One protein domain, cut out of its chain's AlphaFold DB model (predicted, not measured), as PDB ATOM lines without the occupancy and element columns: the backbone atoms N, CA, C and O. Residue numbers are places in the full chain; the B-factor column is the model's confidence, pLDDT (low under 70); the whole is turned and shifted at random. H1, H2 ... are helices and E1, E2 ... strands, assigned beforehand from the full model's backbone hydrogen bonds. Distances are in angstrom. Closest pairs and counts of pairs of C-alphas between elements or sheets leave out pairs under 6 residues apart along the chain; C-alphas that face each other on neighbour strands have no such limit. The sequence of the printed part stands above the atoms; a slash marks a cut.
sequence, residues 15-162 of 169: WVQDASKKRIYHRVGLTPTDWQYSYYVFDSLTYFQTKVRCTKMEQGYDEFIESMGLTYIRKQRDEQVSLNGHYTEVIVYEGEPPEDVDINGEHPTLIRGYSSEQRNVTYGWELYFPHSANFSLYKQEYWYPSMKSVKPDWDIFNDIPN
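Overview. This is residues 15 to 162 of the 169 residues of an uncharacterized protein of Oesophagostomum dentatum (UniProt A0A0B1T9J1). Two five-stranded lobes stand side by side with space between their sheets: a curled, twisted sheet of E6 to E10, whose long strands E6 and E7 bend, and a flatter sheet of E1 to E5. The short helix H1 stands up from the flatter sheet on the face turned toward the other lobe, and the stretch 144 to 162 leads from E10 back past the flatter sheet to its face away from H1. The printed part has 148 residues, with one named helix and ten named strands in the order E1 E2 E3 E4 E5 H1 E6 E7 E8 E9 E10; it is mostly strand, and each sheet is antiparallel with its strands side by side in chain order. The whole is compact, with a radius of gyration of the C-alphas of 16.0 A and spans of 43 by 41 by 29 A.

Arrangement. E6, residues 74 to 83, E7, residues 86 to 95, E8, residues 110 to 116, E9, residues 122 to 128, and E10, residues 139 to 143, form a meander, each strand the antiparallel neighbour of the one before. E6 bends by 78 degrees at residue 77 and E7 by 59 degrees at residue 89. From edge to edge of this sheet the strands' lines turn by 69 degrees, and the way across it also turns by 69 degrees. E6 and E7 form a hairpin, with N 79 and O 90 at 2.8 A. N 93 and O 113 of E7 and E8 are 2.8 A apart, N 112 and O 126 of E8 and E9 are 2.9 A apart, and N 127 and O 140 of E9 and E10 are 2.8 A apart, each within hydrogen-bond range. E6 and E9 are apart, but only just, their closest C-alphas being 8.4 A from each other. A second meander holds E1, residues 15 to 18, E2, residues 23 to 29, E3, residues 35 to 42, E4, residues 45 to 50, and E5, residues 54 to 57. Within hydrogen-bond range are N 16 and O 25 of E1 and E2, 2.9 A, N 26 and O 39 of E2 and E3, 3.0 A, N 40 and O 47 of E3 and E4, 2.8 A, and N 48 and O 55 of E4 and E5, 2.8 A. Each of these five strands is apart from each strand of the first sheet described. H1, residues 61 to 67, is on the sheet of E1 to E5 at a height over the sheet of 9.2 A and stands up from it, its line rising 48 degrees. It lies over E3, and its closest C-alphas to that strand are those of Phe 42 and Tyr 61, 5.5 A apart. In H1 every O i to N i+4 pair is within hydrogen-bond range.

Along the chain. E1 begins at C-alpha 15, (148.294, 143.245, 117.916), and is 10.3 A long. E2 measures 20.0 A, E3 20.8 A, E4 16.6 A and E5 9.8 A. H1 spans 9.9 A from C-alpha 61 at (150.956, 130.424, 121.665). E6 is 21.8 A, E7 26.6 A, E8 20.3 A, E9 18.0 A and E10 12.8 A, ending at C-alpha 143, (150.184, 146.846, 109.192).

Size, cuts and confidence. The two C-alphas farthest apart are those of Ala 133 and Lys 151, 46.7 A. The printed part has no cut. The link from E7 to E8, residues 96 to 109, is long. The mean pLDDT of the printed part is 88.8, and residues 131 to 137, in the short link from E9 to E10, are under 70.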
ATOM      1  N   TRP A  15     147.409 144.301 117.444       91.44
ATOM      2  CA  TRP A  15     148.294 143.245 117.916       91.44
ATOM      3  C   TRP A  15     148.833 143.614 119.295       91.44
ATOM      4  O   TRP A  15     149.539 144.610 119.457       91.44
ATOM      5  N   VAL A  16     148.514 142.801 120.299       93.00
ATOM      6  CA  VAL A  16     149.046 142.922 121.661       93.00
ATOM      7  C   VAL A  16     149.653 141.587 122.049       93.00
ATOM      8  O   VAL A  16     148.989 140.560 121.963       93.00
ATOM      9  N   GLN A  17     150.903 141.592 122.501       92.75
ATOM     10  CA  GLN A  17     151.637 140.366 122.793       92.75
ATOM     11  C   GLN A  17     152.379 140.469 124.122       92.75
ATOM     12  O   GLN A  17     153.120 141.417 124.373       92.75
ATOM     13  N   ASP A  18     152.195 139.452 124.958       92.25
ATOM     14  CA  ASP A  18     152.946 139.225 126.188       92.25
ATOM     15  C   ASP A  18     153.711 137.914 126.039       92.25
ATOM     16  O   ASP A  18     153.191 136.837 126.337       92.25
ATOM     17  N   ALA A  19     154.949 138.001 125.557       90.44
ATOM     18  CA  ALA A  19     155.786 136.821 125.378       90.44
ATOM     19  C   ALA A  19     156.112 136.128 126.713       90.44
ATOM     20  O   ALA A  19     156.290 134.916 126.745       90.44
ATOM     21  N   SER A  20     156.143 136.874 127.827       91.88
ATOM     22  CA  SER A  20     156.458 136.316 129.150       91.88
ATOM     23  C   SER A  20     155.342 135.426 129.697       91.88
ATOM     24  O   SER A  20     155.616 134.424 130.350       91.88
ATOM     25  N   LYS A  21     154.086 135.776 129.398       94.00
ATOM     26  CA  LYS A  21     152.895 135.002 129.772       94.00
ATOM     27  C   LYS A  21     152.303 134.203 128.614       94.00
ATOM     28  O   LYS A  21     151.201 133.685 128.761       94.00
ATOM     29  N   LYS A  22     153.004 134.153 127.475       95.94
ATOM     30  CA  LYS A  22     152.594 133.458 126.252       95.94
ATOM     31  C   LYS A  22     151.138 133.730 125.864       95.94
ATOM     32  O   LYS A  22     150.304 132.830 125.808       95.94
ATOM     33  N   ARG A  23     150.815 135.001 125.623       95.75
ATOM     34  CA  ARG A  23     149.472 135.405 125.181       95.75
ATOM     35  C   ARG A  23     149.510 136.477 124.103       95.75
ATOM     36  O   ARG A  23     150.340 137.388 124.162       95.75
ATOM     37  N   ILE A  24     148.612 136.358 123.129       95.75
ATOM     38  CA  ILE A  24     148.442 137.296 122.011       95.75
ATOM     39  C   ILE A  24     146.970 137.669 121.897       95.75
ATOM     40  O   ILE A  24     146.097 136.807 121.939       95.75
ATOM     41  N   TYR A  25     146.704 138.955 121.735       95.00
ATOM     42  CA  TYR A  25     145.450 139.436 121.189       95.00
ATOM     43  C   TYR A  25     145.713 139.943 119.779       95.00
ATOM     44  O   TYR A  25     146.539 140.839 119.585       95.00
ATOM     45  N   HIS A  26     145.009 139.376 118.806       93.75
ATOM     46  CA  HIS A  26     145.082 139.813 117.422       93.75
ATOM     47  C   HIS A  26     143.681 140.119 116.905       93.75
ATOM     48  O   HIS A  26     142.884 139.212 116.685       93.75
ATOM     49  N   ARG A  27     143.374 141.400 116.704       92.25
ATOM     50  CA  ARG A  27     142.126 141.864 116.089       92.25
ATOM     51  C   ARG A  27     142.362 142.152 114.622       92.25
ATOM     52  O   ARG A  27     143.345 142.807 114.294       92.25
ATOM     53  N   VAL A  28     141.435 141.749 113.761       89.94
ATOM     54  CA  VAL A  28     141.464 142.087 112.336       89.94
ATOM     55  C   VAL A  28     140.212 142.865 111.953       89.94
ATOM     56  O   VAL A  28     139.083 142.487 112.286       89.94
ATOM     57  N   GLY A  29     140.430 143.969 111.245       87.31
ATOM     58  CA  GLY A  29     139.403 144.893 110.790       87.31
ATOM     59  C   GLY A  29     139.993 146.020 109.946       87.31
ATOM     60  O   GLY A  29     141.201 146.252 109.958       87.31
ATOM     61  N   LEU A  30     139.156 146.750 109.206       80.75
ATOM     62  CA  LEU A  30     139.633 147.891 108.408       80.75
ATOM     63  C   LEU A  30     139.680 149.188 109.219       80.75
ATOM     64  O   LEU A  30     140.554 150.026 109.005       80.75
ATOM     65  N   THR A  31     138.782 149.338 110.192       81.56
ATOM     66  CA  THR A  31     138.703 150.494 111.099       81.56
ATOM     67  C   THR A  31     138.478 150.027 112.544       81.56
ATOM     68  O   THR A  31     138.154 148.854 112.760       81.56
ATOM     69  N   PRO A  32     138.599 150.903 113.561       78.19
ATOM     70  CA  PRO A  32     138.277 150.538 114.945       78.19
ATOM     71  C   PRO A  32     136.844 150.009 115.124       78.19
ATOM     72  O   PRO A  32     136.592 149.173 115.985       78.19
ATOM     73  N   THR A  33     135.906 150.450 114.282       82.00
ATOM     74  CA  THR A  33     134.502 150.014 114.326       82.00
ATOM     75  C   THR A  33     134.199 148.845 113.387       82.00
ATOM     76  O   THR A  33     133.187 148.173 113.564       82.00
ATOM     77  N   ASP A  34     135.051 148.581 112.393       84.75
ATOM     78  CA  ASP A  34     134.883 147.487 111.432       84.75
ATOM     79  C   ASP A  34     135.668 146.238 111.848       84.75
ATOM     80  O   ASP A  34     136.585 145.781 111.170       84.75
ATOM     81  N   TRP A  35     135.330 145.707 113.018       88.38
ATOM     82  CA  TRP A  35     135.860 144.430 113.481       88.38
ATOM     83  C   TRP A  35     135.318 143.271 112.634       88.38
ATOM     84  O   TRP A  35     134.107 143.197 112.419       88.38
ATOM     85  N   GLN A  36     136.186 142.358 112.194       90.38
ATOM     86  CA  GLN A  36     135.805 141.141 111.467       90.38
ATOM     87  C   GLN A  36     135.956 139.897 112.344       90.38
ATOM     88  O   GLN A  36     135.013 139.113 112.490       90.38
ATOM     89  N   TYR A  37     137.132 139.743 112.950       92.00
ATOM     90  CA  TYR A  37     137.437 138.659 113.872       92.00
ATOM     91  C   TYR A  37     138.579 139.029 114.822       92.00
ATOM     92  O   TYR A  37     139.312 139.995 114.594       92.00
ATOM     93  N   SER A  38     138.708 138.264 115.903       94.12
ATOM     94  CA  SER A  38     139.780 138.384 116.887       94.12
ATOM     95  C   SER A  38     140.291 137.013 117.313       94.12
ATOM     96  O   SER A  38     139.505 136.082 117.474       94.12
ATOM     97  N   TYR A  39     141.591 136.916 117.561       94.81
ATOM     98  CA  TYR A  39     142.222 135.805 118.258       94.81
ATOM     99  C   TYR A  39     142.584 136.226 119.681       94.81
ATOM    100  O   TYR A  39     143.202 137.274 119.876       94.81
ATOM    101  N   TYR A  40     142.234 135.386 120.653       96.06
ATOM    102  CA  TYR A  40     142.754 135.428 122.020       96.06
ATOM    103  C   TYR A  40     143.569 134.161 122.235       96.06
ATOM    104  O   TYR A  40     143.024 133.081 122.462       96.06
ATOM    105  N   VAL A  41     144.876 134.296 122.100       96.69
ATOM    106  CA  VAL A  41     145.847 133.210 122.170       96.69
ATOM    107  C   VAL A  41     146.419 133.166 123.579       96.69
ATOM    108  O   VAL A  41     146.797 134.201 124.133       96.69
ATOM    109  N   PHE A  42     146.517 131.965 124.127       96.44
ATOM    110  CA  PHE A  42     147.123 131.646 125.415       96.44
ATOM    111  C   PHE A  42     148.152 130.531 125.230       96.44
ATOM    112  O   PHE A  42     148.283 129.976 124.143       96.44
ATOM    113  N   ASP A  43     148.858 130.175 126.304       97.00
ATOM    114  CA  ASP A  43     149.953 129.198 126.265       97.00
ATOM    115  C   ASP A  43     149.567 127.901 125.533       97.00
ATOM    116  O   ASP A  43     150.282 127.471 124.635       97.00
ATOM    117  N   SER A  44     148.387 127.342 125.827       96.12
ATOM    118  CA  SER A  44     147.952 126.035 125.310       96.12
ATOM    119  C   SER A  44     146.640 126.042 124.515       96.12
ATOM    120  O   SER A  44     146.100 124.974 124.237       96.12
ATOM    121  N   LEU A  45     146.040 127.205 124.248       95.88
ATOM    122  CA  LEU A  45     144.767 127.292 123.522       95.88
ATOM    123  C   LEU A  45     144.590 128.652 122.861       95.88
ATOM    124  O   LEU A  45     145.134 129.656 123.321       95.88
ATOM    125  N   THR A  46     143.717 128.692 121.861       96.00
ATOM    126  CA  THR A  46     143.326 129.923 121.174       96.00
ATOM    127  C   THR A  46     141.809 130.015 121.068       96.00
ATOM    128  O   THR A  46     141.141 129.047 120.710       96.00
ATOM    129  N   TYR A  47     141.247 131.187 121.354       95.69
ATOM    130  CA  TYR A  47     139.866 131.515 121.014       95.69
ATOM    131  C   TYR A  47     139.833 132.348 119.740       95.69
ATOM    132  O   TYR A  47     140.361 133.457 119.708       95.69
ATOM    133  N   PHE A  48     139.170 131.832 118.711       94.06
ATOM    134  CA  PHE A  48     138.878 132.554 117.484       94.06
ATOM    135  C   PHE A  48     137.441 133.071 117.514       94.06
ATOM    136  O   PHE A  48     136.479 132.304 117.433       94.06
ATOM    137  N   GLN A  49     137.292 134.384 117.635       93.19
ATOM    138  CA  GLN A  49     136.015 135.074 117.726       93.19
ATOM    139  C   GLN A  49     135.683 135.760 116.400       93.19
ATOM    140  O   GLN A  49     136.475 136.537 115.882       93.19
ATOM    141  N   THR A  50     134.467 135.563 115.901       92.06
ATOM    142  CA  THR A  50     133.862 136.363 114.826       92.06
ATOM    143  C   THR A  50     132.556 136.985 115.319       92.06
ATOM    144  O   THR A  50     132.093 136.688 116.422       92.06
ATOM    145  N   LYS A  51     131.900 137.810 114.490       87.62
ATOM    146  CA  LYS A  51     130.580 138.393 114.814       87.62
ATOM    147  C   LYS A  51     129.508 137.364 115.175       87.62
ATOM    148  O   LYS A  51     128.550 137.708 115.857       87.62
ATOM    149  N   VAL A  52     129.642 136.133 114.682       88.31
ATOM    150  CA  VAL A  52     128.590 135.110 114.764       88.31
ATOM    151  C   VAL A  52     128.970 133.910 115.619       88.31
ATOM    152  O   VAL A  52     128.083 133.205 116.090       88.31
ATOM    153  N   ARG A  53     130.265 133.643 115.812       89.56
ATOM    154  CA  ARG A  53     130.733 132.452 116.527       89.56
ATOM    155  C   ARG A  53     131.980 132.740 117.337       89.56
ATOM    156  O   ARG A  53     132.749 133.636 117.000       89.56
ATOM    157  N   CYS A  54     132.206 131.914 118.346       92.00
ATOM    158  CA  CYS A  54     133.507 131.801 118.968       92.00
ATOM    159  C   CYS A  54     133.928 130.337 119.017       92.00
ATOM    160  O   CYS A  54     133.161 129.485 119.460       92.00
ATOM    161  N   THR A  55     135.129 130.058 118.529       91.88
ATOM    162  CA  THR A  55     135.683 128.712 118.431       91.88
ATOM    163  C   THR A  55     136.883 128.607 119.354       91.88
ATOM    164  O   THR A  55     137.783 129.441 119.292       91.88
ATOM    165  N   LYS A  56     136.916 127.566 120.185       93.44
ATOM    166  CA  LYS A  56     138.116 127.178 120.923       93.44
ATOM    167  C   LYS A  56     138.949 126.238 120.053       93.44
ATOM    168  O   LYS A  56     138.422 125.260 119.533       93.44
ATOM    169  N   MET A  57     140.231 126.537 119.920       92.81
ATOM    170  CA  MET A  57     141.215 125.752 119.184       92.81
ATOM    171  C   MET A  57     142.253 125.227 120.176       92.81
ATOM    172  O   MET A  57     142.741 125.983 121.020       92.81
ATOM    173  N   GLU A  58     142.597 123.944 120.071       94.19
ATOM    174  CA  GLU A  58     143.733 123.335 120.778       94.19
ATOM    175  C   GLU A  58     145.036 123.702 120.060       94.19
ATOM    176  O   GLU A  58     145.760 122.845 119.576       94.19
ATOM    177  N   GLN A  59     145.261 125.010 119.925       93.81
ATOM    178  CA  GLN A  59     146.449 125.600 119.333       93.81
ATOM    179  C   GLN A  59     147.024 126.608 120.326       93.81
ATOM    180  O   GLN A  59     146.354 127.590 120.668       93.81
ATOM    181  N   GLY A  60     148.232 126.342 120.814       95.81
ATOM    182  CA  GLY A  60     148.923 127.177 121.797       95.81
ATOM    183  C   GLY A  60     149.618 128.401 121.203       95.81
ATOM    184  O   GLY A  60     149.624 128.618 119.994       95.81
ATOM    185  N   TYR A  61     150.250 129.200 122.060       96.62
ATOM    186  CA  TYR A  61     150.956 130.424 121.665       96.62
ATOM    187  C   TYR A  61     152.072 130.175 120.645       96.62
ATOM    188  O   TYR A  61     152.166 130.896 119.651       96.62
ATOM    189  N   ASP A  62     152.904 129.162 120.888       94.88
ATOM    190  CA  ASP A  62     154.047 128.858 120.022       94.88
ATOM    191  C   ASP A  62     153.555 128.347 118.651       94.88
ATOM    192  O   ASP A  62     153.955 128.874 117.613       94.88
ATOM    193  N   GLU A  63     152.588 127.424 118.657       93.31
ATOM    194  CA  GLU A  63     151.945 126.877 117.451       93.31
ATOM    195  C   GLU A  63     151.187 127.948 116.653       93.31
ATOM    196  O   GLU A  63     151.162 127.914 115.424       93.31
ATOM    197  N   PHE A  64     150.567 128.920 117.327       93.44
ATOM    198  CA  PHE A  64     149.879 130.029 116.670       93.44
ATOM    199  C   PHE A  64     150.867 130.909 115.896       93.44
ATOM    200  O   PHE A  64     150.646 131.189 114.717       93.44
ATOM    201  N   ILE A  65     151.982 131.314 116.518       91.94
ATOM    202  CA  ILE A  65     153.020 132.117 115.846       91.94
ATOM    203  C   ILE A  65     153.617 131.347 114.667       91.94
ATOM    204  O   ILE A  65     153.826 131.926 113.597       91.94
ATOM    205  N   GLU A  66     153.876 130.054 114.859       90.19
ATOM    206  CA  GLU A  66     154.386 129.178 113.811       90.19
ATOM    207  C   GLU A  66     153.405 129.047 112.641       90.19
ATOM    208  O   GLU A  66     153.824 129.182 111.493       90.19
ATOM    209  N   SER A  67     152.101 128.900 112.905       87.19
ATOM    210  CA  SER A  67     151.076 128.812 111.852       87.19
ATOM    211  C   SER A  67     150.943 130.081 111.011       87.19
ATOM    212  O   SER A  67     150.540 130.019 109.857       87.19
ATOM    213  N   MET A  68     151.338 131.240 111.544       85.94
ATOM    214  CA  MET A  68     151.421 132.478 110.760       85.94
ATOM    215  C   MET A  68     152.712 132.574 109.929       85.94
ATOM    216  O   MET A  68     152.946 133.579 109.258       85.94
ATOM    217  N   GLY A  69     153.583 131.568 110.022       85.56
ATOM    218  CA  GLY A  69     154.858 131.459 109.325       85.56
ATOM    219  C   GLY A  69     155.921 132.478 109.756       85.56
ATOM    220  O   GLY A  69     156.963 132.616 109.111       85.56
ATOM    221  N   LEU A  70     155.699 133.187 110.869       86.19
ATOM    222  CA  LEU A  70     156.596 134.247 111.350       86.19
ATOM    223  C   LEU A  70     157.930 133.713 111.896       86.19
ATOM    224  O   LEU A  70     158.876 134.480 112.065       86.19
ATOM    225  N   THR A  71     158.029 132.411 112.163       90.00
ATOM    226  CA  THR A  71     159.259 131.735 112.601       90.00
ATOM    227  C   THR A  71     160.218 131.421 111.447       90.00
ATOM    228  O   THR A  71     161.390 131.134 111.694       90.00
ATOM    229  N   TYR A  72     159.761 131.517 110.192       89.94
ATOM    230  CA  TYR A  72     160.515 131.097 109.003       89.94
ATOM    231  C   TYR A  72     161.207 132.244 108.254       89.94
ATOM    232  O   TYR A  72     161.907 132.017 107.267       89.94
ATOM    233  N   ILE A  73     161.072 133.481 108.731       93.56
ATOM    234  CA  ILE A  73     161.645 134.666 108.085       93.56
ATOM    235  C   ILE A  73     163.026 135.025 108.647       93.56
ATOM    236  O   ILE A  73     163.305 134.887 109.838       93.56
ATOM    237  N   ARG A  74     163.916 135.533 107.789       95.38
ATOM    238  CA  ARG A  74     165.287 135.942 108.151       95.38
ATOM    239  C   ARG A  74     165.587 137.346 107.656       95.38
ATOM    240  O   ARG A  74     165.048 137.756 106.634       95.38
ATOM    241  N   LYS A  75     166.464 138.074 108.366       95.75
ATOM    242  CA  LYS A  75     166.880 139.427 107.959       95.75
ATOM    243  C   LYS A  75     167.452 139.366 106.542       95.75
ATOM    244  O   LYS A  75     168.374 138.593 106.299       95.75
ATOM    245  N   GLN A  76     166.950 140.232 105.667       96.81
ATOM    246  CA  GLN A  76     167.457 140.407 104.308       96.81
ATOM    247  C   GLN A  76     168.179 141.742 104.151       96.81
ATOM    248  O   GLN A  76     169.332 141.789 103.733       96.81
ATOM    249  N   ARG A  77     167.501 142.839 104.502       96.56
ATOM    250  CA  ARG A  77     167.970 144.206 104.239       96.56
ATOM    251  C   ARG A  77     167.388 145.200 105.234       96.56
ATOM    252  O   ARG A  77     166.448 144.878 105.954       96.56
ATOM    253  N   ASP A  78     167.945 146.399 105.217       96.06
ATOM    254  CA  ASP A  78     167.378 147.579 105.858       96.06
ATOM    255  C   ASP A  78     166.717 148.440 104.756       96.06
ATOM    256  O   ASP A  78     167.216 148.498 103.628       96.06
ATOM    257  N   GLU A  79     165.558 149.034 105.033       94.69
ATOM    258  CA  GLU A  79     164.729 149.774 104.070       94.69
ATOM    259  C   GLU A  79     164.027 150.958 104.760       94.69
ATOM    260  O   GLU A  79     163.931 151.000 105.984       94.69
ATOM    261  N   GLN A  80     163.516 151.924 103.991       93.31
ATOM    262  CA  GLN A  80     162.609 152.955 104.501       93.31
ATOM    263  C   GLN A  80     161.192 152.736 103.979       93.31
ATOM    264  O   GLN A  80     160.968 152.673 102.771       93.31
ATOM    265  N   VAL A  81     160.222 152.694 104.892       91.19
ATOM    266  CA  VAL A  81     158.797 152.532 104.570       91.19
ATOM    267  C   VAL A  81     157.983 153.709 105.108       91.19
ATOM    268  O   VAL A  81     158.332 154.308 106.123       91.19
ATOM    269  N   SER A  82     156.899 154.078 104.419       89.50
ATOM    270  CA  SER A  82     156.035 155.195 104.829       89.50
ATOM    271  C   SER A  82     154.950 154.720 105.797       89.50
ATOM    272  O   SER A  82     153.947 154.129 105.389       89.50
ATOM    273  N   LEU A  83     155.139 154.999 107.087       87.19
ATOM    274  CA  LEU A  83     154.200 154.680 108.165       87.19
ATOM    275  C   LEU A  83     153.614 155.979 108.713       87.19
ATOM    276  O   LEU A  83     154.348 156.891 109.089       87.19
ATOM    277  N   ASN A  84     152.284 156.100 108.740       83.50
ATOM    278  CA  ASN A  84     151.588 157.308 109.199       83.50
ATOM    279  C   ASN A  84     152.043 158.607 108.504       83.50
ATOM    280  O   ASN A  84     152.005 159.684 109.091       83.50
ATOM    281  N   GLY A  85     152.472 158.520 107.241       84.06
ATOM    282  CA  GLY A  85     152.961 159.674 106.478       84.06
ATOM    283  C   GLY A  85     154.407 160.081 106.779       84.06
ATOM    284  O   GLY A  85     154.858 161.093 106.245       84.06
ATOM    285  N   HIS A  86     155.138 159.296 107.574       87.12
ATOM    286  CA  HIS A  86     156.554 159.494 107.868       87.12
ATOM    287  C   HIS A  86     157.381 158.313 107.356       87.12
ATOM    288  O   HIS A  86     156.990 157.155 107.505       87.12
ATOM    289  N   TYR A  87     158.544 158.600 106.773       90.94
ATOM    290  CA  TYR A  87     159.505 157.552 106.442       90.94
ATOM    291  C   TYR A  87     160.130 157.015 107.727       90.94
ATOM    292  O   TYR A  87     160.661 157.777 108.533       90.94
ATOM    293  N   THR A  88     160.019 155.705 107.908       91.06
ATOM    294  CA  THR A  88     160.539 154.962 109.052       91.06
ATOM    295  C   THR A  88     161.548 153.945 108.544       91.06
ATOM    296  O   THR A  88     161.249 153.197 107.612       91.06
ATOM    297  N   GLU A  89     162.735 153.926 109.145       94.25
ATOM    298  CA  GLU A  89     163.754 152.909 108.887       94.25
ATOM    299  C   GLU A  89     163.339 151.580 109.519       94.25
ATOM    300  O   GLU A  89     162.922 151.518 110.680       94.25
ATOM    301  N   VAL A  90     163.406 150.515 108.724       95.56
ATOM    302  CA  VAL A  90     162.959 149.177 109.100       95.56
ATOM    303  C   VAL A  90     163.940 148.117 108.629       95.56
ATOM    304  O   VAL A  90     164.535 148.211 107.558       95.56
ATOM    305  N   ILE A  91     164.049 147.054 109.414       97.38
ATOM    306  CA  ILE A  91     164.690 145.809 109.016       97.38
ATOM    307  C   ILE A  91     163.630 144.946 108.332       97.38
ATOM    308  O   ILE A  91     162.607 144.612 108.940       97.38
ATOM    309  N   VAL A  92     163.894 144.557 107.089       97.06
ATOM    310  CA  VAL A  92     163.053 143.641 106.320       97.06
ATOM    311  C   VAL A  92     163.529 142.211 106.536       97.06
ATOM    312  O   VAL A  92     164.704 141.882 106.333       97.06
ATOM    313  N   TYR A  93     162.589 141.354 106.920       96.88
ATOM    314  CA  TYR A  93     162.761 139.915 107.039       96.88
ATOM    315  C   TYR A  93     161.964 139.225 105.939       96.88
ATOM    316  O   TYR A  93     160.841 139.632 105.667       96.88
ATOM    317  N   GLU A  94     162.512 138.184 105.323       96.75
ATOM    318  CA  GLU A  94     161.806 137.380 104.319       96.75
ATOM    319  C   GLU A  94     162.112 135.898 104.514       96.75
ATOM    320  O   GLU A  94     163.198 135.542 104.990       96.75
ATOM    321  N   GLY A  95     161.162 135.047 104.140       94.88
ATOM    322  CA  GLY A  95     161.315 133.598 104.146       94.88
ATOM    323  C   GLY A  95     160.218 132.905 103.349       94.88
ATOM    324  O   GLY A  95     159.093 133.397 103.265       94.88
ATOM    325  N   GLU A  96     160.571 131.765 102.769       93.50
ATOM    326  CA  GLU A  96     159.626 130.817 102.184       93.50
ATOM    327  C   GLU A  96     159.234 129.839 103.301       93.50
ATOM    328  O   GLU A  96     160.124 129.203 103.882       93.50
ATOM    329  N   PRO A  97     157.954 129.774 103.692       91.19
ATOM    330  CA  PRO A  97     157.530 128.851 104.728       91.19
ATOM    331  C   PRO A  97     157.499 127.413 104.181       91.19
ATOM    332  O   PRO A  97     157.357 127.218 102.974       91.19
ATOM    333  N   PRO A  98     157.654 126.392 105.039       89.12
ATOM    334  CA  PRO A  98     157.557 124.997 104.617       89.12
ATOM    335  C   PRO A  98     156.127 124.640 104.175       89.12
ATOM    336  O   PRO A  98     155.167 125.308 104.554       89.12
ATOM    337  N   GLU A  99     155.986 123.593 103.354       85.94
ATOM    338  CA  GLU A  99     154.717 123.212 102.694       85.94
ATOM    339  C   GLU A  99     153.564 122.891 103.666       85.94
ATOM    340  O   GLU A  99     152.403 122.902 103.266       85.94
ATOM    341  N   ASP A 100     153.870 122.594 104.929       84.31
ATOM    342  CA  ASP A 100     152.907 122.323 105.998       84.31
ATOM    343  C   ASP A 100     152.377 123.588 106.692       84.31
ATOM    344  O   ASP A 100     151.410 123.511 107.452       84.31
ATOM    345  N   VAL A 101     152.953 124.762 106.410       85.00
ATOM    346  CA  VAL A 101     152.390 126.046 106.834       85.00
ATOM    347  C   VAL A 101     151.235 126.415 105.915       85.00
ATOM    348  O   VAL A 101     151.417 126.746 104.740       85.00
ATOM    349  N   ASP A 102     150.045 126.416 106.498       83.00
ATOM    350  CA  ASP A 102     148.790 126.755 105.851       83.00
ATOM    351  C   ASP A 102     148.113 127.906 106.609       83.00
ATOM    352  O   ASP A 102     147.907 127.844 107.824       83.00
ATOM    353  N   ILE A 103     147.782 128.979 105.889       80.38
ATOM    354  CA  ILE A 103     147.108 130.153 106.442       80.38
ATOM    355  C   ILE A 103     145.711 130.223 105.830       80.38
ATOM    356  O   ILE A 103     145.520 130.752 104.740       80.38
ATOM    357  N   ASN A 104     144.718 129.732 106.575       75.12
ATOM    358  CA  ASN A 104     143.305 129.689 106.172       75.12
ATOM    359  C   ASN A 104     143.008 128.833 104.919       75.12
ATOM    360  O   ASN A 104     142.116 129.170 104.143       75.12
ATOM    361  N   GLY A 105     143.695 127.707 104.750       78.94
ATOM    362  CA  GLY A 105     143.543 126.777 103.627       78.94
ATOM    363  C   GLY A 105     144.431 127.095 102.425       78.94
ATOM    364  O   GLY A 105     144.238 126.507 101.359       78.94
ATOM    365  N   GLU A 106     145.345 128.059 102.562       84.88
ATOM    366  CA  GLU A 106     146.219 128.519 101.493       84.88
ATOM    367  C   GLU A 106     147.676 128.590 101.967       84.88
ATOM    368  O   GLU A 106     147.984 129.140 103.029       84.88
ATOM    369  N   HIS A 107     148.589 128.059 101.153       88.88
ATOM    370  CA  HIS A 107     150.025 128.082 101.420       88.88
ATOM    371  C   HIS A 107     150.675 129.335 100.799       88.88
ATOM    372  O   HIS A 107     150.675 129.480  99.567       88.88
ATOM    373  N   PRO A 108     151.231 130.256 101.607       90.06
ATOM    374  CA  PRO A 108     151.960 131.407 101.086       90.06
ATOM    375  C   PRO A 108     153.330 130.988 100.537       90.06
ATOM    376  O   PRO A 108     154.084 130.288 101.198       90.06
ATOM    377  N   THR A 109     153.704 131.486  99.358       91.38
ATOM    378  CA  THR A 109     155.037 131.258  98.774       91.38
ATOM    379  C   THR A 109     156.121 132.143  99.369       91.38
ATOM    380  O   THR A 109     157.298 131.818  99.264       91.38
ATOM    381  N   LEU A 110     155.760 133.292  99.940       92.50
ATOM    382  CA  LEU A 110     156.710 134.200 100.574       92.50
ATOM    383  C   LEU A 110     156.033 134.923 101.731       92.50
ATOM    384  O   LEU A 110     154.931 135.455 101.590       92.50
ATOM    385  N   ILE A 111     156.740 135.004 102.849       94.50
ATOM    386  CA  ILE A 111     156.374 135.828 103.995       94.50
ATOM    387  C   ILE A 111     157.423 136.919 104.130       94.50
ATOM    388  O   ILE A 111     158.625 136.648 104.108       94.50
ATOM    389  N   ARG A 112     156.971 138.162 104.286       95.69
ATOM    390  CA  ARG A 112     157.829 139.320 104.537       95.69
ATOM    391  C   ARG A 112     157.397 140.027 105.811       95.69
ATOM    392  O   ARG A 112     156.226 140.333 105.960       95.69
ATOM    393  N   GLY A 113     158.333 140.330 106.702       95.31
ATOM    394  CA  GLY A 113     158.100 141.090 107.930       95.31
ATOM    395  C   GLY A 113     158.910 142.384 107.972       95.31
ATOM    396  O   GLY A 113     160.020 142.448 107.446       95.31
ATOM    397  N   TYR A 114     158.375 143.400 108.643       95.75
ATOM    398  CA  TYR A 114     158.996 144.713 108.810       95.75
ATOM    399  C   TYR A 114     159.132 145.025 110.297       95.75
ATOM    400  O   TYR A 114     158.130 145.136 111.005       95.75
ATOM    401  N   SER A 115     160.359 145.181 110.789       95.12
ATOM    402  CA  SER A 115     160.628 145.469 112.202       95.12
ATOM    403  C   SER A 115     161.437 146.748 112.375       95.12
ATOM    404  O   SER A 115     162.223 147.113 111.508       95.12
ATOM    405  N   SER A 116     161.269 147.417 113.513       93.69
ATOM    406  CA  SER A 116     162.151 148.498 113.968       93.69
ATOM    407  C   SER A 116     163.621 148.068 113.988       93.69
ATOM    408  O   SER A 116     163.920 146.909 114.285       93.69
ATOM    409  N   GLU A 117     164.545 149.011 113.816       89.25
ATOM    410  CA  GLU A 117     165.984 148.743 113.952       89.25
ATOM    411  C   GLU A 117     166.371 148.184 115.328       89.25
ATOM    412  O   GLU A 117     167.218 147.296 115.431       89.25
ATOM    413  N   GLN A 118     165.698 148.643 116.392       88.69
ATOM    414  CA  GLN A 118     165.903 148.146 117.757       88.69
ATOM    415  C   GLN A 118     165.262 146.768 118.000       88.69
ATOM    416  O   GLN A 118     165.393 146.225 119.096       88.69
ATOM    417  N   ARG A 119     164.576 146.196 116.998       86.81
ATOM    418  CA  ARG A 119     163.901 144.883 117.034       86.81
ATOM    419  C   ARG A 119     162.899 144.717 118.177       86.81
ATOM    420  O   ARG A 119     162.639 143.606 118.627       86.81
ATOM    421  N   ASN A 120     162.354 145.822 118.665       86.00
ATOM    422  CA  ASN A 120     161.400 145.837 119.767       86.00
ATOM    423  C   ASN A 120     159.948 145.965 119.283       86.00
ATOM    424  O   ASN A 120     159.026 145.783 120.077       86.00
ATOM    425  N   VAL A 121     159.750 146.289 118.002       89.50
ATOM    426  CA  VAL A 121     158.447 146.473 117.366       89.50
ATOM    427  C   VAL A 121     158.434 145.835 115.974       89.50
ATOM    428  O   VAL A 121     159.388 145.975 115.206       89.50
ATOM    429  N   THR A 122     157.323 145.182 115.632       90.75
ATOM    430  CA  THR A 122     156.993 144.757 114.263       90.75
ATOM    431  C   THR A 122     155.930 145.699 113.711       90.75
ATOM    432  O   THR A 122     154.857 145.830 114.293       90.75
ATOM    433  N   TYR A 123     156.233 146.378 112.607       92.50
ATOM    434  CA  TYR A 123     155.326 147.329 111.963       92.50
ATOM    435  C   TYR A 123     154.365 146.670 110.987       92.50
ATOM    436  O   TYR A 123     153.347 147.266 110.654       92.50
ATOM    437  N   GLY A 124     154.661 145.460 110.532       92.50
ATOM    438  CA  GLY A 124     153.743 144.705 109.703       92.50
ATOM    439  C   GLY A 124     154.373 143.476 109.084       92.50
ATOM    440  O   GLY A 124     155.579 143.244 109.213       92.50
ATOM    441  N   TRP A 125     153.541 142.703 108.404       92.69
ATOM    442  CA  TRP A 125     153.969 141.601 107.558       92.69
ATOM    443  C   TRP A 125     153.036 141.423 106.363       92.69
ATOM    444  O   TRP A 125     151.877 141.841 106.371       92.69
ATOM    445  N   GLU A 126     153.573 140.793 105.330       93.00
ATOM    446  CA  GLU A 126     152.929 140.506 104.061       93.00
ATOM    447  C   GLU A 126     153.074 139.016 103.753       93.00
ATOM    448  O   GLU A 126     154.141 138.430 103.936       93.00
ATOM    449  N   LEU A 127     151.992 138.429 103.262       91.19
ATOM    450  CA  LEU A 127     151.894 137.063 102.778       91.19
ATOM    451  C   LEU A 127     151.638 137.134 101.275       91.19
ATOM    452  O   LEU A 127     150.690 137.793 100.838       91.19
ATOM    453  N   TYR A 128     152.484 136.480 100.495       91.00
ATOM    454  CA  TYR A 128     152.345 136.372  99.049       91.00
ATOM    455  C   TYR A 128     151.943 134.953  98.701       91.00
ATOM    456  O   TYR A 128     152.559 134.008  99.186       91.00
ATOM    457  N   PHE A 129     150.948 134.813  97.836       88.06
ATOM    458  CA  PHE A 129     150.411 133.515  97.458       88.06
ATOM    459  C   PHE A 129     150.601 133.261  95.960       88.06
ATOM    460  O   PHE A 129     150.531 134.204  95.160       88.06
ATOM    461  N   PRO A 130     150.869 132.005  95.557       78.12
ATOM    462  CA  PRO A 130     151.185 131.666  94.178       78.12
ATOM    463  C   PRO A 130     150.006 131.898  93.233       78.12
ATOM    464  O   PRO A 130     148.834 131.851  93.602       78.12
ATOM    465  N   HIS A 131     150.342 132.077  91.959       67.38
ATOM    466  CA  HIS A 131     149.377 132.077  90.868       67.38
ATOM    467  C   HIS A 131     148.719 130.693  90.741       67.38
ATOM    468  O   HIS A 131     149.404 129.704  90.475       67.38
ATOM    469  N   SER A 132     147.394 130.625  90.867       59.03
ATOM    470  CA  SER A 132     146.617 129.478  90.386       59.03
ATOM    471  C   SER A 132     146.031 129.807  89.013       59.03
ATOM    472  O   SER A 132     145.861 130.974  88.671       59.03
ATOM    473  N   ALA A 133     145.701 128.790  88.210       60.31
ATOM    474  CA  ALA A 133     145.234 128.960  86.826       60.31
ATOM    475  C   ALA A 133     144.000 129.881  86.656       60.31
ATOM    476  O   ALA A 133     143.688 130.262  85.530       60.31
ATOM    477  N   ASN A 134     143.320 130.248  87.752       59.88
ATOM    478  CA  ASN A 134     142.086 131.030  87.758       59.88
ATOM    479  C   ASN A 134     142.186 132.397  88.478       59.88
ATOM    480  O   ASN A 134     141.208 133.141  88.433       59.88
ATOM    481  N   PHE A 135     143.314 132.762  89.113       52.34
ATOM    482  CA  PHE A 135     143.456 134.043  89.836       52.34
ATOM    483  C   PHE A 135     144.876 134.631  89.760       52.34
ATOM    484  O   PHE A 135     145.868 133.907  89.749       52.34
ATOM    485  N   SER A 136     144.975 135.968  89.739       60.06
ATOM    486  CA  SER A 136     146.242 136.715  89.836       60.06
ATOM    487  C   SER A 136     146.951 136.492  91.184       60.06
ATOM    488  O   SER A 136     146.308 136.104  92.154       60.06
ATOM    489  N   LEU A 137     148.260 136.794  91.255       64.25
ATOM    490  CA  LEU A 137     148.995 136.936  92.525       64.25
ATOM    491  C   LEU A 137     148.183 137.815  93.486       64.25
ATOM    492  O   LEU A 137     147.927 138.983  93.174       64.25
ATOM    493  N   TYR A 138     147.795 137.269  94.637       78.38
ATOM    494  CA  TYR A 138     147.174 138.039  95.708       78.38
ATOM    495  C   TYR A 138     148.115 138.105  96.909       78.38
ATOM    496  O   TYR A 138     148.950 137.228  97.144       78.38
ATOM    497  N   LYS A 139     148.016 139.223  97.626       86.69
ATOM    498  CA  LYS A 139     148.822 139.540  98.797       86.69
ATOM    499  C   LYS A 139     147.882 139.837  99.951       86.69
ATOM    500  O   LYS A 139     146.957 140.632  99.787       86.69
ATOM    501  N   GLN A 140     148.162 139.258 101.108       87.12
ATOM    502  CA  GLN A 140     147.527 139.633 102.364       87.12
ATOM    503  C   GLN A 140     148.540 140.383 103.221       87.12
ATOM    504  O   GLN A 140     149.690 139.972 103.322       87.12
ATOM    505  N   GLU A 141     148.143 141.507 103.809       88.94
ATOM    506  CA  GLU A 141     149.049 142.349 104.587       88.94
ATOM    507  C   GLU A 141     148.403 142.801 105.892       88.94
ATOM    508  O   GLU A 141     147.204 143.074 105.953       88.94
ATOM    509  N   TYR A 142     149.228 142.901 106.927       89.19
ATOM    510  CA  TYR A 142     148.845 143.409 108.231       89.19
ATOM    511  C   TYR A 142     149.844 144.479 108.635       89.19
ATOM    512  O   TYR A 142     151.034 144.200 108.753       89.19
ATOM    513  N   TRP A 143     149.356 145.698 108.845       90.19
ATOM    514  CA  TRP A 143     150.184 146.846 109.192       90.19
ATOM    515  C   TRP A 143     149.750 147.438 110.526       90.19
ATOM    516  O   TRP A 143     148.563 147.642 110.777       90.19
ATOM    517  N   TYR A 144     150.740 147.801 111.337       90.19
ATOM    518  CA  TYR A 144     150.605 148.404 112.661       90.19
ATOM    519  C   TYR A 144     151.435 149.698 112.735       90.19
ATOM    520  O   TYR A 144     152.432 149.770 113.458       90.19
ATOM    521  N   PRO A 145     151.062 150.760 111.990       86.19
ATOM    522  CA  PRO A 145     151.883 151.971 111.884       86.19
ATOM    523  C   PRO A 145     152.103 152.702 113.220       86.19
ATOM    524  O   PRO A 145     153.022 153.506 113.355       86.19
ATOM    525  N   SER A 146     151.231 152.469 114.202       86.50
ATOM    526  CA  SER A 146     151.266 153.062 115.543       86.50
ATOM    527  C   SER A 146     151.840 152.129 116.618       86.50
ATOM    528  O   SER A 146     151.788 152.486 117.798       86.50
ATOM    529  N   MET A 147     152.372 150.959 116.241       88.62
ATOM    530  CA  MET A 147     152.890 149.952 117.173       88.62
ATOM    531  C   MET A 147     154.039 150.509 118.021       88.62
ATOM    532  O   MET A 147     154.924 151.212 117.528       88.62
ATOM    533  N   LYS A 148     154.025 150.195 119.319       87.38
ATOM    534  CA  LYS A 148     155.009 150.676 120.299       87.38
ATOM    535  C   LYS A 148     155.393 149.560 121.262       87.38
ATOM    536  O   LYS A 148     154.542 148.782 121.682       87.38
ATOM    537  N   SER A 149     156.657 149.545 121.677       86.81
ATOM    538  CA  SER A 149     157.145 148.670 122.747       86.81
ATOM    539  C   SER A 149     156.894 149.332 124.107       86.81
ATOM    540  O   SER A 149     157.775 149.954 124.697       86.81
ATOM    541  N   VAL A 150     155.643 149.292 124.564       85.00
ATOM    542  CA  VAL A 150     155.201 149.850 125.854       85.00
ATOM    543  C   VAL A 150     154.340 148.831 126.589       85.00
ATOM    544  O   VAL A 150     153.836 147.896 125.974       85.00
ATOM    545  N   LYS A 151     154.151 149.011 127.904       81.62
ATOM    546  CA  LYS A 151     153.206 148.189 128.670       81.62
ATOM    547  C   LYS A 151     151.797 148.387 128.083       81.62
ATOM    548  O   LYS A 151     151.308 149.518 128.140       81.62
ATOM    549  N   PRO A 152     151.165 147.346 127.522       79.25
ATOM    550  CA  PRO A 152     149.827 147.461 126.967       79.25
ATOM    551  C   PRO A 152     148.775 147.417 128.077       79.25
ATOM    552  O   PRO A 152     149.073 147.140 129.246       79.25
ATOM    553  N   ASP A 153     147.533 147.661 127.676       83.38
ATOM    554  CA  ASP A 153     146.376 147.298 128.474       83.38
ATOM    555  C   ASP A 153     146.241 145.767 128.498       83.38
ATOM    556  O   ASP A 153     146.152 145.116 127.456       83.38
ATOM    557  N   TRP A 154     146.290 145.186 129.695       87.62
ATOM    558  CA  TRP A 154     146.183 143.741 129.876       87.62
ATOM    559  C   TRP A 154     144.745 143.265 130.040       87.62
ATOM    560  O   TRP A 154     144.523 142.053 129.957       87.62
ATOM    561  N   ASP A 155     143.799 144.179 130.254       89.06
ATOM    562  CA  ASP A 155     142.396 143.843 130.479       89.06
ATOM    563  C   ASP A 155     141.738 143.289 129.211       89.06
ATOM    564  O   ASP A 155     140.827 142.472 129.302       89.06
ATOM    565  N   ILE A 156     142.322 143.558 128.039       88.50
ATOM    566  CA  ILE A 156     141.903 142.984 126.754       88.50
ATOM    567  C   ILE A 156     141.885 141.447 126.739       88.50
ATOM    568  O   ILE A 156     141.126 140.834 125.994       88.50
ATOM    569  N   PHE A 157     142.704 140.801 127.575       89.06
ATOM    570  CA  PHE A 157     142.725 139.342 127.713       89.06
ATOM    571  C   PHE A 157     141.626 138.804 128.637       89.06
ATOM    572  O   PHE A 157     141.405 137.596 128.666       89.06
ATOM    573  N   ASN A 158     140.960 139.679 129.390       85.75
ATOM    574  CA  ASN A 158     139.805 139.358 130.225       85.75
ATOM    575  C   ASN A 158     138.483 139.581 129.472       85.75
ATOM    576  O   ASN A 158     137.469 139.003 129.851       85.75
ATOM    577  N   ASP A 159     138.503 140.344 128.376       85.19
ATOM    578  CA  ASP A 159     137.334 140.677 127.550       85.19
ATOM    579  C   ASP A 159     136.937 139.565 126.558       85.19
ATOM    580  O   ASP A 159     136.323 139.812 125.515       85.19
ATOM    581  N   ILE A 160     137.260 138.308 126.875       85.62
ATOM    582  CA  ILE A 160     136.834 137.158 126.076       85.62
ATOM    583  C   ILE A 160     135.310 137.014 126.220       85.62
ATOM    584  O   ILE A 160     134.808 136.886 127.342       85.62
ATOM    585  N   PRO A 161     134.541 136.972 125.120       83.44
ATOM    586  CA  PRO A 161     133.101 136.781 125.202       83.44
ATOM    587  C   PRO A 161     132.733 135.495 125.937       83.44
ATOM    588  O   PRO A 161     133.292 134.431 125.675       83.44
ATOM    589  N   ASN A 162     131.688 135.555 126.763       83.50
ATOM    590  CA  ASN A 162     131.166 134.373 127.455       83.50
ATOM    591  C   ASN A 162     130.792 133.230 126.495       83.50
ATOM    592  O   ASN A 162     130.900 132.064 126.864       83.50
TER     593      ASN A 162